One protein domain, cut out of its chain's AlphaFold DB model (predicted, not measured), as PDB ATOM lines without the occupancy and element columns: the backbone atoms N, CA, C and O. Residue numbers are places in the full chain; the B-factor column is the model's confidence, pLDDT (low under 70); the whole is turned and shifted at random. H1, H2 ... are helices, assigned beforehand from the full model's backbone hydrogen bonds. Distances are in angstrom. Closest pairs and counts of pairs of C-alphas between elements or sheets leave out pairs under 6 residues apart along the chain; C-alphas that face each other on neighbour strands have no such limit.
ATOM      1  N   LYS A 242     180.871 112.910 182.944       86.25
ATOM      2  CA  LYS A 242     181.332 113.925 183.914       86.25
ATOM      3  C   LYS A 242     182.534 113.445 184.748       86.25
ATOM      4  O   LYS A 242     182.538 113.597 185.968       86.25
ATOM      5  N   ARG A 243     183.538 112.859 184.079       84.31
ATOM      6  CA  ARG A 243     184.765 112.286 184.678       84.31
ATOM      7  C   ARG A 243     184.540 111.109 185.646       84.31
ATOM      8  O   ARG A 243     185.462 110.734 186.357       84.31
ATOM      9  N   ARG A 244     183.339 110.523 185.690       83.62
ATOM     10  CA  ARG A 244     183.060 109.298 186.456       83.62
ATOM     11  C   ARG A 244     183.060 108.099 185.521       83.62
ATOM     12  O   ARG A 244     182.325 108.136 184.534       83.62
ATOM     13  N   TYR A 245     183.855 107.090 185.859       88.62
ATOM     14  CA  TYR A 245     183.870 105.798 185.179       88.62
ATOM     15  C   TYR A 245     182.578 105.022 185.477       88.62
ATOM     16  O   TYR A 245     181.995 105.210 186.546       88.62
ATOM     17  N   LYS A 246     182.085 104.244 184.508       90.69
ATOM     18  CA  LYS A 246     180.733 103.645 184.520       90.69
ATOM     19  C   LYS A 246     180.699 102.123 184.436       90.69
ATOM     20  O   LYS A 246     179.623 101.560 184.254       90.69
ATOM     21  N   LEU A 247     181.851 101.474 184.561       92.31
ATOM     22  CA  LEU A 247     181.960 100.022 184.644       92.31
ATOM     23  C   LEU A 247     182.474  99.646 186.049       92.31
ATOM     24  O   LEU A 247     183.400 100.311 186.516       92.31
ATOM     25  N   PRO A 248     181.871  98.650 186.728       92.62
ATOM     26  CA  PRO A 248     180.612  97.986 186.363       92.62
ATOM     27  C   PRO A 248     179.411  98.956 186.403       92.62
ATOM     28  O   PRO A 248     179.472 100.022 187.020       92.62
ATOM     29  N   ILE A 249     178.311  98.614 185.723       91.94
ATOM     30  CA  ILE A 249     177.140  99.504 185.631       91.94
ATOM     31  C   ILE A 249     176.350  99.438 186.934       91.94
ATOM     32  O   ILE A 249     175.725  98.423 187.233       91.94
ATOM     33  N   GLU A 250     176.306 100.539 187.675       86.38
ATOM     34  CA  GLU A 250     175.522 100.639 188.908       86.38
ATOM     35  C   GLU A 250     174.016 100.457 188.644       86.38
ATOM     36  O   GLU A 250     173.396 101.155 187.827       86.38
ATOM     37  N   LEU A 251     173.402  99.534 189.382       84.00
ATOM     38  CA  LEU A 251     171.957  99.380 189.414       84.00
ATOM     39  C   LEU A 251     171.347 100.577 190.131       84.00
ATOM     40  O   LEU A 251     171.800 101.008 191.189       84.00
ATOM     41  N   SER A 252     170.289 101.115 189.542       79.81
ATOM     42  CA  SER A 252     169.619 102.302 190.054       79.81
ATOM     43  C   SER A 252     168.125 102.255 189.736       79.81
ATOM     44  O   SER A 252     167.714 101.551 188.801       79.81
ATOM     45  N   PRO A 253     167.289 102.996 190.480       78.06
ATOM     46  CA  PRO A 253     165.896 103.213 190.102       78.06
ATOM     47  C   PRO A 253     165.769 103.782 188.680       78.06
ATOM     48  O   PRO A 253     164.868 103.419 187.928       78.06
ATOM     49  N   GLU A 254     166.713 104.629 188.260       80.69
ATOM     50  CA  GLU A 254     166.771 105.166 186.904       80.69
ATOM     51  C   GLU A 254     166.932 104.062 185.859       80.69
ATOM     52  O   GLU A 254     166.238 104.095 184.841       80.69
ATOM     53  N   LEU A 255     167.787 103.066 186.108       85.38
ATOM     54  CA  LEU A 255     167.971 101.940 185.194       85.38
ATOM     55  C   LEU A 255     166.675 101.131 185.010       85.38
ATOM     56  O   LEU A 255     166.401 100.720 183.885       85.38
ATOM     57  N   ASP A 256     165.851 100.969 186.051       84.69
ATOM     58  CA  ASP A 256     164.538 100.308 185.925       84.69
ATOM     59  C   ASP A 256     163.623 101.083 184.975       84.69
ATOM     60  O   ASP A 256     162.990 100.508 184.086       84.69
ATOM     61  N   THR A 257     163.591 102.413 185.122       82.56
ATOM     62  CA  THR A 257     162.789 103.263 184.235       82.56
ATOM     63  C   THR A 257     163.287 103.203 182.793       82.56
ATOM     64  O   THR A 257     162.469 103.096 181.881       82.56
ATOM     65  N   ILE A 258     164.608 103.219 182.574       82.50
ATOM     66  CA  ILE A 258     165.219 103.097 181.243       82.50
ATOM     67  C   ILE A 258     164.853 101.747 180.626       82.50
ATOM     68  O   ILE A 258     164.414 101.701 179.476       82.50
ATOM     69  N   ALA A 259     165.005 100.661 181.387       83.81
ATOM     70  CA  ALA A 259     164.711  99.312 180.930       83.81
ATOM     71  C   ALA A 259     163.251  99.189 180.491       83.81
ATOM     72  O   ALA A 259     162.974  98.826 179.348       83.81
ATOM     73  N   LEU A 260     162.312  99.596 181.349       80.19
ATOM     74  CA  LEU A 260     160.890  99.515 181.033       80.19
ATOM     75  C   LEU A 260     160.510 100.406 179.839       80.19
ATOM     76  O   LEU A 260     159.731  99.992 178.982       80.19
ATOM     77  N   GLN A 261     161.103 101.599 179.723       78.31
ATOM     78  CA  GLN A 261     160.902 102.482 178.570       78.31
ATOM     79  C   GLN A 261     161.398 101.878 177.253       78.31
ATOM     80  O   GLN A 261     160.756 102.080 176.219       78.31
ATOM     81  N   ILE A 262     162.542 101.190 177.266       75.69
ATOM     82  CA  ILE A 262     163.085 100.513 176.083       75.69
ATOM     83  C   ILE A 262     162.151  99.370 175.672       75.69
ATOM     84  O   ILE A 262     161.765  99.298 174.506       75.69
ATOM     85  N   LEU A 263     161.699  98.563 176.635       71.56
ATOM     86  CA  LEU A 263     160.802  97.428 176.397       71.56
ATOM     87  C   LEU A 263     159.425  97.850 175.871       71.56
ATOM     88  O   LEU A 263     158.914  97.276 174.911       71.56
ATOM     89  N   MET A 264     158.825  98.893 176.447       69.44
ATOM     90  CA  MET A 264     157.503  99.369 176.025       69.44
ATOM     91  C   MET A 264     157.487  99.966 174.615       69.44
ATOM     92  O   MET A 264     156.442  99.964 173.964       69.44
ATOM     93  N   LYS A 265     158.616 100.499 174.133       65.88
ATOM     94  CA  LYS A 265     158.706 101.146 172.815       65.88
ATOM     95  C   LYS A 265     159.275 100.234 171.722       65.88
ATOM     96  O   LYS A 265     159.464 100.696 170.600       65.88
ATOM     97  N   GLY A 266     159.533  98.961 172.024       50.88
ATOM     98  CA  GLY A 266     160.234  97.991 171.177       50.88
ATOM     99  C   GLY A 266     159.492  97.510 169.924       50.88
ATOM    100  O   GLY A 266     159.388  96.312 169.692       50.88
ATOM    101  N   SER A 267     158.973  98.405 169.083       40.44
ATOM    102  CA  SER A 267     158.352  97.994 167.822       40.44
ATOM    103  C   SER A 267     158.240  99.144 166.825       40.44
ATOM    104  O   SER A 267     157.555 100.123 167.112       40.44
ATOM    105  N   GLU A 268     158.844  98.916 165.660       35.28
ATOM    106  CA  GLU A 268     158.965  99.765 164.466       35.28
ATOM    107  C   GLU A 268     160.250 100.613 164.425       35.28
ATOM    108  O   GLU A 268     160.411 101.637 165.082       35.28
ATOM    109  N   GLU A 269     161.216 100.059 163.685       34.88
ATOM    110  CA  GLU A 269     162.174 100.759 162.825       34.88
ATOM    111  C   GLU A 269     162.720 102.090 163.349       34.88
ATOM    112  O   GLU A 269     162.381 103.177 162.896       34.88
ATOM    113  N   GLY A 270     163.664 101.990 164.285       40.34
ATOM    114  CA  GLY A 270     164.421 103.139 164.759       40.34
ATOM    115  C   GLY A 270     163.598 104.006 165.699       40.34
ATOM    116  O   GLY A 270     162.852 104.875 165.274       40.34
ATOM    117  N   LEU A 271     163.827 103.823 167.002       42.72
ATOM    118  CA  LEU A 271     163.286 104.652 168.077       42.72
ATOM    119  C   LEU A 271     163.610 106.143 167.863       42.72
ATOM    120  O   LEU A 271     164.556 106.689 168.437       42.72
ATOM    121  N   VAL A 272     162.797 106.822 167.061       41.00
ATOM    122  CA  VAL A 272     162.579 108.255 167.141       41.00
ATOM    123  C   VAL A 272     161.682 108.429 168.356       41.00
ATOM    124  O   VAL A 272     160.460 108.334 168.291       41.00
ATOM    125  N   TYR A 273     162.308 108.618 169.519       49.41
ATOM    126  CA  TYR A 273     161.579 109.108 170.682       49.41
ATOM    127  C   TYR A 273     160.853 110.399 170.280       49.41
ATOM    128  O   TYR A 273     161.441 111.193 169.537       49.41
ATOM    129  N   PRO A 274     159.631 110.657 170.786       41.28
ATOM    130  CA  PRO A 274     159.021 111.969 170.628       41.28
ATOM    131  C   PRO A 274     160.056 113.007 171.064       41.28
ATOM    132  O   PRO A 274     160.592 112.917 172.174       41.28
ATOM    133  N   ALA A 275     160.384 113.943 170.164       49.28
ATOM    134  CA  ALA A 275     161.509 114.877 170.304       49.28
ATOM    135  C   ALA A 275     161.559 115.566 171.685       49.28
ATOM    136  O   ALA A 275     162.629 115.912 172.180       49.28
ATOM    137  N   LYS A 276     160.397 115.673 172.339       51.69
ATOM    138  CA  LYS A 276     160.154 116.319 173.629       51.69
ATOM    139  C   LYS A 276     160.830 115.661 174.851       51.69
ATOM    140  O   LYS A 276     161.154 116.392 175.778       51.69
ATOM    141  N   HIS A 277     161.126 114.351 174.868       58.50
ATOM    142  CA  HIS A 277     161.766 113.677 176.035       58.50
ATOM    143  C   HIS A 277     163.123 113.028 175.743       58.50
ATOM    144  O   HIS A 277     163.753 112.448 176.630       58.50
ATOM    145  N   LYS A 278     163.609 113.159 174.505       67.94
ATOM    146  CA  LYS A 278     164.888 112.590 174.068       67.94
ATOM    147  C   LYS A 278     166.051 113.056 174.952       67.94
ATOM    148  O   LYS A 278     166.879 112.247 175.348       67.94
ATOM    149  N   LYS A 279     166.078 114.341 175.321       75.19
ATOM    150  CA  LYS A 279     167.162 114.935 176.120       75.19
ATOM    151  C   LYS A 279     167.297 114.307 177.511       75.19
ATOM    152  O   LYS A 279     168.412 114.027 177.935       75.19
ATOM    153  N   GLU A 280     166.184 114.072 178.205       76.31
ATOM    154  CA  GLU A 280     166.214 113.531 179.569       76.31
ATOM    155  C   GLU A 280     166.565 112.040 179.576       76.31
ATOM    156  O   GLU A 280     167.404 111.612 180.362       76.31
ATOM    157  N   ILE A 281     166.020 111.259 178.637       78.19
ATOM    158  CA  ILE A 281     166.371 109.837 178.490       78.19
ATOM    159  C   ILE A 281     167.857 109.684 178.163       78.19
ATOM    160  O   ILE A 281     168.545 108.899 178.805       78.19
ATOM    161  N   PHE A 282     168.382 110.469 177.219       82.88
ATOM    162  CA  PHE A 282     169.805 110.429 176.880       82.88
ATOM    163  C   PHE A 282     170.681 110.880 178.043       82.88
ATOM    164  O   PHE A 282     171.710 110.269 178.292       82.88
ATOM    165  N   LYS A 283     170.261 111.882 178.820       84.19
ATOM    166  CA  LYS A 283     170.965 112.279 180.044       84.19
ATOM    167  C   LYS A 283     171.034 111.136 181.063       84.19
ATOM    168  O   LYS A 283     172.098 110.939 181.647       84.19
ATOM    169  N   ARG A 284     169.948 110.378 181.258       84.00
ATOM    170  CA  ARG A 284     169.939 109.188 182.126       84.00
ATOM    171  C   ARG A 284     170.833 108.082 181.563       84.00
ATOM    172  O   ARG A 284     171.674 107.567 182.287       84.00
ATOM    173  N   LEU A 285     170.744 107.800 180.263       88.31
ATOM    174  CA  LEU A 285     171.622 106.840 179.584       88.31
ATOM    175  C   LEU A 285     173.100 107.212 179.727       88.31
ATOM    176  O   LEU A 285     173.902 106.351 180.064       88.31
ATOM    177  N   TYR A 286     173.455 108.487 179.555       89.44
ATOM    178  CA  TYR A 286     174.820 108.962 179.763       89.44
ATOM    179  C   TYR A 286     175.268 108.804 181.214       89.44
ATOM    180  O   TYR A 286     176.402 108.414 181.476       89.44
ATOM    181  N   HIS A 287     174.378 109.078 182.167       88.06
ATOM    182  CA  HIS A 287     174.670 108.883 183.580       88.06
ATOM    183  C   HIS A 287     174.923 107.411 183.937       88.06
ATOM    184  O   HIS A 287     175.758 107.153 184.803       88.06
ATOM    185  N   THR A 288     174.231 106.476 183.286       90.06
ATOM    186  CA  THR A 288     174.295 105.043 183.598       90.06
ATOM    187  C   THR A 288     175.381 104.304 182.815       90.06
ATOM    188  O   THR A 288     176.153 103.571 183.413       90.06
ATOM    189  N   PHE A 289     175.473 104.514 181.501       92.00
ATOM    190  CA  PHE A 289     176.337 103.741 180.598       92.00
ATOM    191  C   PHE A 289     177.601 104.500 180.160       92.00
ATOM    192  O   PHE A 289     178.570 103.893 179.724       92.00
ATOM    193  N   GLY A 290     177.617 105.831 180.282       92.31
ATOM    194  CA  GLY A 290     178.685 106.676 179.741       92.31
ATOM    195  C   GLY A 290     178.288 107.388 178.445       92.31
ATOM    196  O   GLY A 290     177.150 107.294 177.982       92.31
ATOM    197  N   SER A 291     179.194 108.188 177.891       92.25
ATOM    198  CA  SER A 291     178.916 109.048 176.738       92.25
ATOM    199  C   SER A 291     178.973 108.313 175.400       92.25
ATOM    200  O   SER A 291     179.839 107.477 175.177       92.25
ATOM    201  N   PHE A 292     178.091 108.694 174.477       92.31
ATOM    202  CA  PHE A 292     178.063 108.189 173.102       92.31
ATOM    203  C   PHE A 292     177.466 109.233 172.153       92.31
ATOM    204  O   PHE A 292     176.621 110.047 172.549       92.31
ATOM    205  N   GLN A 293     177.872 109.193 170.884       87.50
ATOM    206  CA  GLN A 293     177.397 110.107 169.843       87.50
ATOM    207  C   GLN A 293     176.377 109.408 168.943       87.50
ATOM    208  O   GLN A 293     176.719 108.751 167.966       87.50
ATOM    209  N   SER A 294     175.091 109.521 169.279       81.00
ATOM    210  CA  SER A 294     174.026 108.981 168.433       81.00
ATOM    211  C   SER A 294     172.705 109.703 168.634       81.00
ATOM    212  O   SER A 294     172.397 110.205 169.711       81.00
ATOM    213  N   GLY A 295     171.881 109.722 167.587       74.56
ATOM    214  CA  GLY A 295     170.482 110.127 167.678       74.56
ATOM    215  C   GLY A 295     169.556 109.025 168.204       74.56
ATOM    216  O   GLY A 295     168.378 109.310 168.424       74.56
ATOM    217  N   ARG A 296     170.061 107.798 168.386       77.38
ATOM    218  CA  ARG A 296     169.327 106.592 168.800       77.38
ATOM    219  C   ARG A 296     170.032 105.941 169.999       77.38
ATOM    220  O   ARG A 296     171.221 106.151 170.199       77.38
ATOM    221  N   ILE A 297     169.307 105.145 170.788       81.25
ATOM    222  CA  ILE A 297     169.921 104.341 171.862       81.25
ATOM    223  C   ILE A 297     170.831 103.282 171.218       81.25
ATOM    224  O   ILE A 297     170.302 102.525 170.391       81.25
ATOM    225  N   PRO A 298     172.131 103.222 171.575       85.31
ATOM    226  CA  PRO A 298     173.059 102.191 171.119       85.31
ATOM    227  C   PRO A 298     172.506 100.780 171.321       85.31
ATOM    228  O   PRO A 298     171.879 100.493 172.341       85.31
ATOM    229  N   LEU A 299     172.755  99.891 170.357       81.69
ATOM    230  CA  LEU A 299     172.292  98.505 170.430       81.69
ATOM    231  C   LEU A 299     172.904  97.767 171.630       81.69
ATOM    232  O   LEU A 299     172.189  97.063 172.330       81.69
ATOM    233  N   SER A 300     174.178  98.026 171.941       86.69
ATOM    234  CA  SER A 300     174.867  97.489 173.123       86.69
ATOM    235  C   SER A 300     174.100  97.740 174.426       86.69
ATOM    236  O   SER A 300     173.947  96.821 175.218       86.69
ATOM    237  N   ILE A 301     173.554  98.945 174.629       88.56
ATOM    238  CA  ILE A 301     172.738  99.259 175.815       88.56
ATOM    239  C   ILE A 301     171.482  98.387 175.871       88.56
ATOM    240  O   ILE A 301     171.117  97.911 176.943       88.56
ATOM    241  N   ARG A 302     170.812  98.186 174.730       82.94
ATOM    242  CA  ARG A 302     169.586  97.379 174.676       82.94
ATOM    243  C   ARG A 302     169.878  95.934 175.023       82.94
ATOM    244  O   ARG A 302     169.230  95.408 175.911       82.94
ATOM    245  N   GLU A 303     170.894  95.351 174.402       83.31
ATOM    246  CA  GLU A 303     171.286  93.962 174.641       83.31
ATOM    247  C   GLU A 303     171.738  93.740 176.094       83.31
ATOM    248  O   GLU A 303     171.375  92.737 176.702       83.31
ATOM    249  N   ILE A 304     172.467  94.693 176.697       88.56
ATOM    250  CA  ILE A 304     172.824  94.634 178.128       88.56
ATOM    251  C   ILE A 304     171.563  94.612 178.995       88.56
ATOM    252  O   ILE A 304     171.450  93.787 179.897       88.56
ATOM    253  N   ILE A 305     170.608  95.502 178.723       87.00
ATOM    254  CA  ILE A 305     169.354  95.592 179.479       87.00
ATOM    255  C   ILE A 305     168.499  94.340 179.277       87.00
ATOM    256  O   ILE A 305     167.991  93.796 180.253       87.00
ATOM    257  N   GLU A 306     168.335  93.874 178.043       81.44
ATOM    258  CA  GLU A 306     167.529  92.699 177.711       81.44
ATOM    259  C   GLU A 306     168.099  91.438 178.365       81.44
ATOM    260  O   GLU A 306     167.359  90.729 179.055       81.44
ATOM    261  N   LYS A 307     169.417  91.219 178.248       84.50
ATOM    262  CA  LYS A 307     170.118  90.112 178.908       84.50
ATOM    263  C   LYS A 307     170.021  90.212 180.430       84.50
ATOM    264  O   LYS A 307     169.690  89.225 181.087       84.50
ATOM    265  N   TYR A 308     170.267  91.393 181.002       86.75
ATOM    266  CA  TYR A 308     170.223  91.573 182.451       86.75
ATOM    267  C   TYR A 308     168.812  91.368 183.010       86.75
ATOM    268  O   TYR A 308     168.645  90.574 183.926       86.75
ATOM    269  N   TYR A 309     167.784  92.016 182.461       83.25
ATOM    270  CA  TYR A 309     166.413  91.902 182.975       83.25
ATOM    271  C   TYR A 309     165.688  90.623 182.540       83.25
ATOM    272  O   TYR A 309     164.546  90.426 182.954       83.25
ATOM    273  N   GLN A 310     166.326  89.765 181.734       77.94
ATOM    274  CA  GLN A 310     165.725  88.556 181.158       77.94
ATOM    275  C   GLN A 310     164.395  88.857 180.457       77.94
ATOM    276  O   GLN A 310     163.411  88.126 180.584       77.94
ATOM    277  N   SER A 311     164.333  89.985 179.750       68.62
ATOM    278  CA  SER A 311     163.087  90.388 179.111       68.62
ATOM    279  C   SER A 311     162.906  89.614 177.804       68.62
ATOM    280  O   SER A 311     163.749  89.742 176.916       68.62
ATOM    281  N   PRO A 312     161.815  88.845 177.629       54.78
ATOM    282  CA  PRO A 312     161.570  88.133 176.384       54.78
ATOM    283  C   PRO A 312     161.360  89.111 175.222       54.78
ATOM    284  O   PRO A 312     160.905  90.244 175.413       54.78
ATOM    285  N   SER A 313     161.664  88.637 174.008       52.62
ATOM    286  CA  SER A 313     161.457  89.370 172.753       52.62
ATOM    287  C   SER A 313     160.086  90.064 172.712       52.62
ATOM    288  O   SER A 313     159.063  89.491 173.095       52.62
ATOM    289  N   CYS A 314     160.085  91.321 172.255       53.53
ATOM    290  CA  CYS A 314     159.008  92.311 172.366       53.53
ATOM    291  C   CYS A 314     157.702  91.948 171.618       53.53
ATOM    292  O   CYS A 314     157.259  92.658 170.712       53.53
ATOM    293  N   ARG A 315     157.011  90.867 171.997       62.22
ATOM    294  CA  ARG A 315     155.634  90.622 171.550       62.22
ATOM    295  C   ARG A 315     154.704  91.553 172.319       62.22
ATOM    296  O   ARG A 315     154.431  91.332 173.494       62.22
TER     297      ARG A 315
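What this domain is: This is residues 242 to 315 of the 521 residues of the protein "TFIIE_alpha domain-containing protein" of uncultured archaeon (UniProt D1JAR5). Three short helices are packed at steep angles to one another, their centres making a triangle: H1 is at one corner, and H2 and H3 each touch it but come near each other at one end alone. The loop of residues 265 to 277 swings away from the helices on its way from H1 to H2, and the two ends of the printed part lie far from each other, at opposite ends of the longest axis. The printed part has 74 residues with three named helices, in the order H1, H2, H3, and no named strand; the class is all helix, though the helices hold just 35 of the 74 residues. The whole is compact, with a radius of gyration of the C-alphas of 12.1 A and spans of 37 by 29 by 19 A.

How they stand to each other: After residues 242 to 252, which hold no named element, comes H1, residues 253 to 264. H2, residues 278 to 289, touches H1 at residues 254 to 258 of H1 alone; the closest C-alphas are those of Glu 254 and Arg 284, 7.0 A apart. H1 and H2 run opposite ways at a steep tilt of 58 degrees. H3, residues 299 to 309, touches H1 at residues 259 to 262 of H1 alone, with the C-alphas of Ala 259 and Ile 305 the closest at 6.1 A. The lines of H1 and H3 are about perpendicular, at 74 degrees. H2 and H3 are close but not clearly touching: their closest C-alphas, those of Phe 289 and Ile 301, are 7.5 A apart. They run the same way at a steep tilt of 68 degrees, only just short of about perpendicular. In H1, H2 and H3 every O i to N i+4 pair is within hydrogen-bond range.

Where its parts are: H1 begins at Pro 253, C-alpha at (165.896, 103.213, 190.102), and measures 16.8 A from first to last C-alpha. H2 runs from Lys 278, C-alpha at (164.888, 112.590, 174.068), to Phe 289 over 15.9 A. H3 runs from Leu 299 to Tyr 309 over 15.3 A and ends with C-alpha 309 at (166.413, 91.902, 182.975).

The domain as a whole: The two C-alphas farthest apart are those of Arg 243 and Arg 315, at 38.6 A. The printed part has no cut. The link from H1 to H2 is long, with 13 residues, whose C-alphas lie 11 to 17 A from the mean of the C-alphas; the link from H2 to H3 is short, with 9 residues. The mean pLDDT of the printed part is 75.4, and residues 264 to 278 and 311 to 315 are under 70.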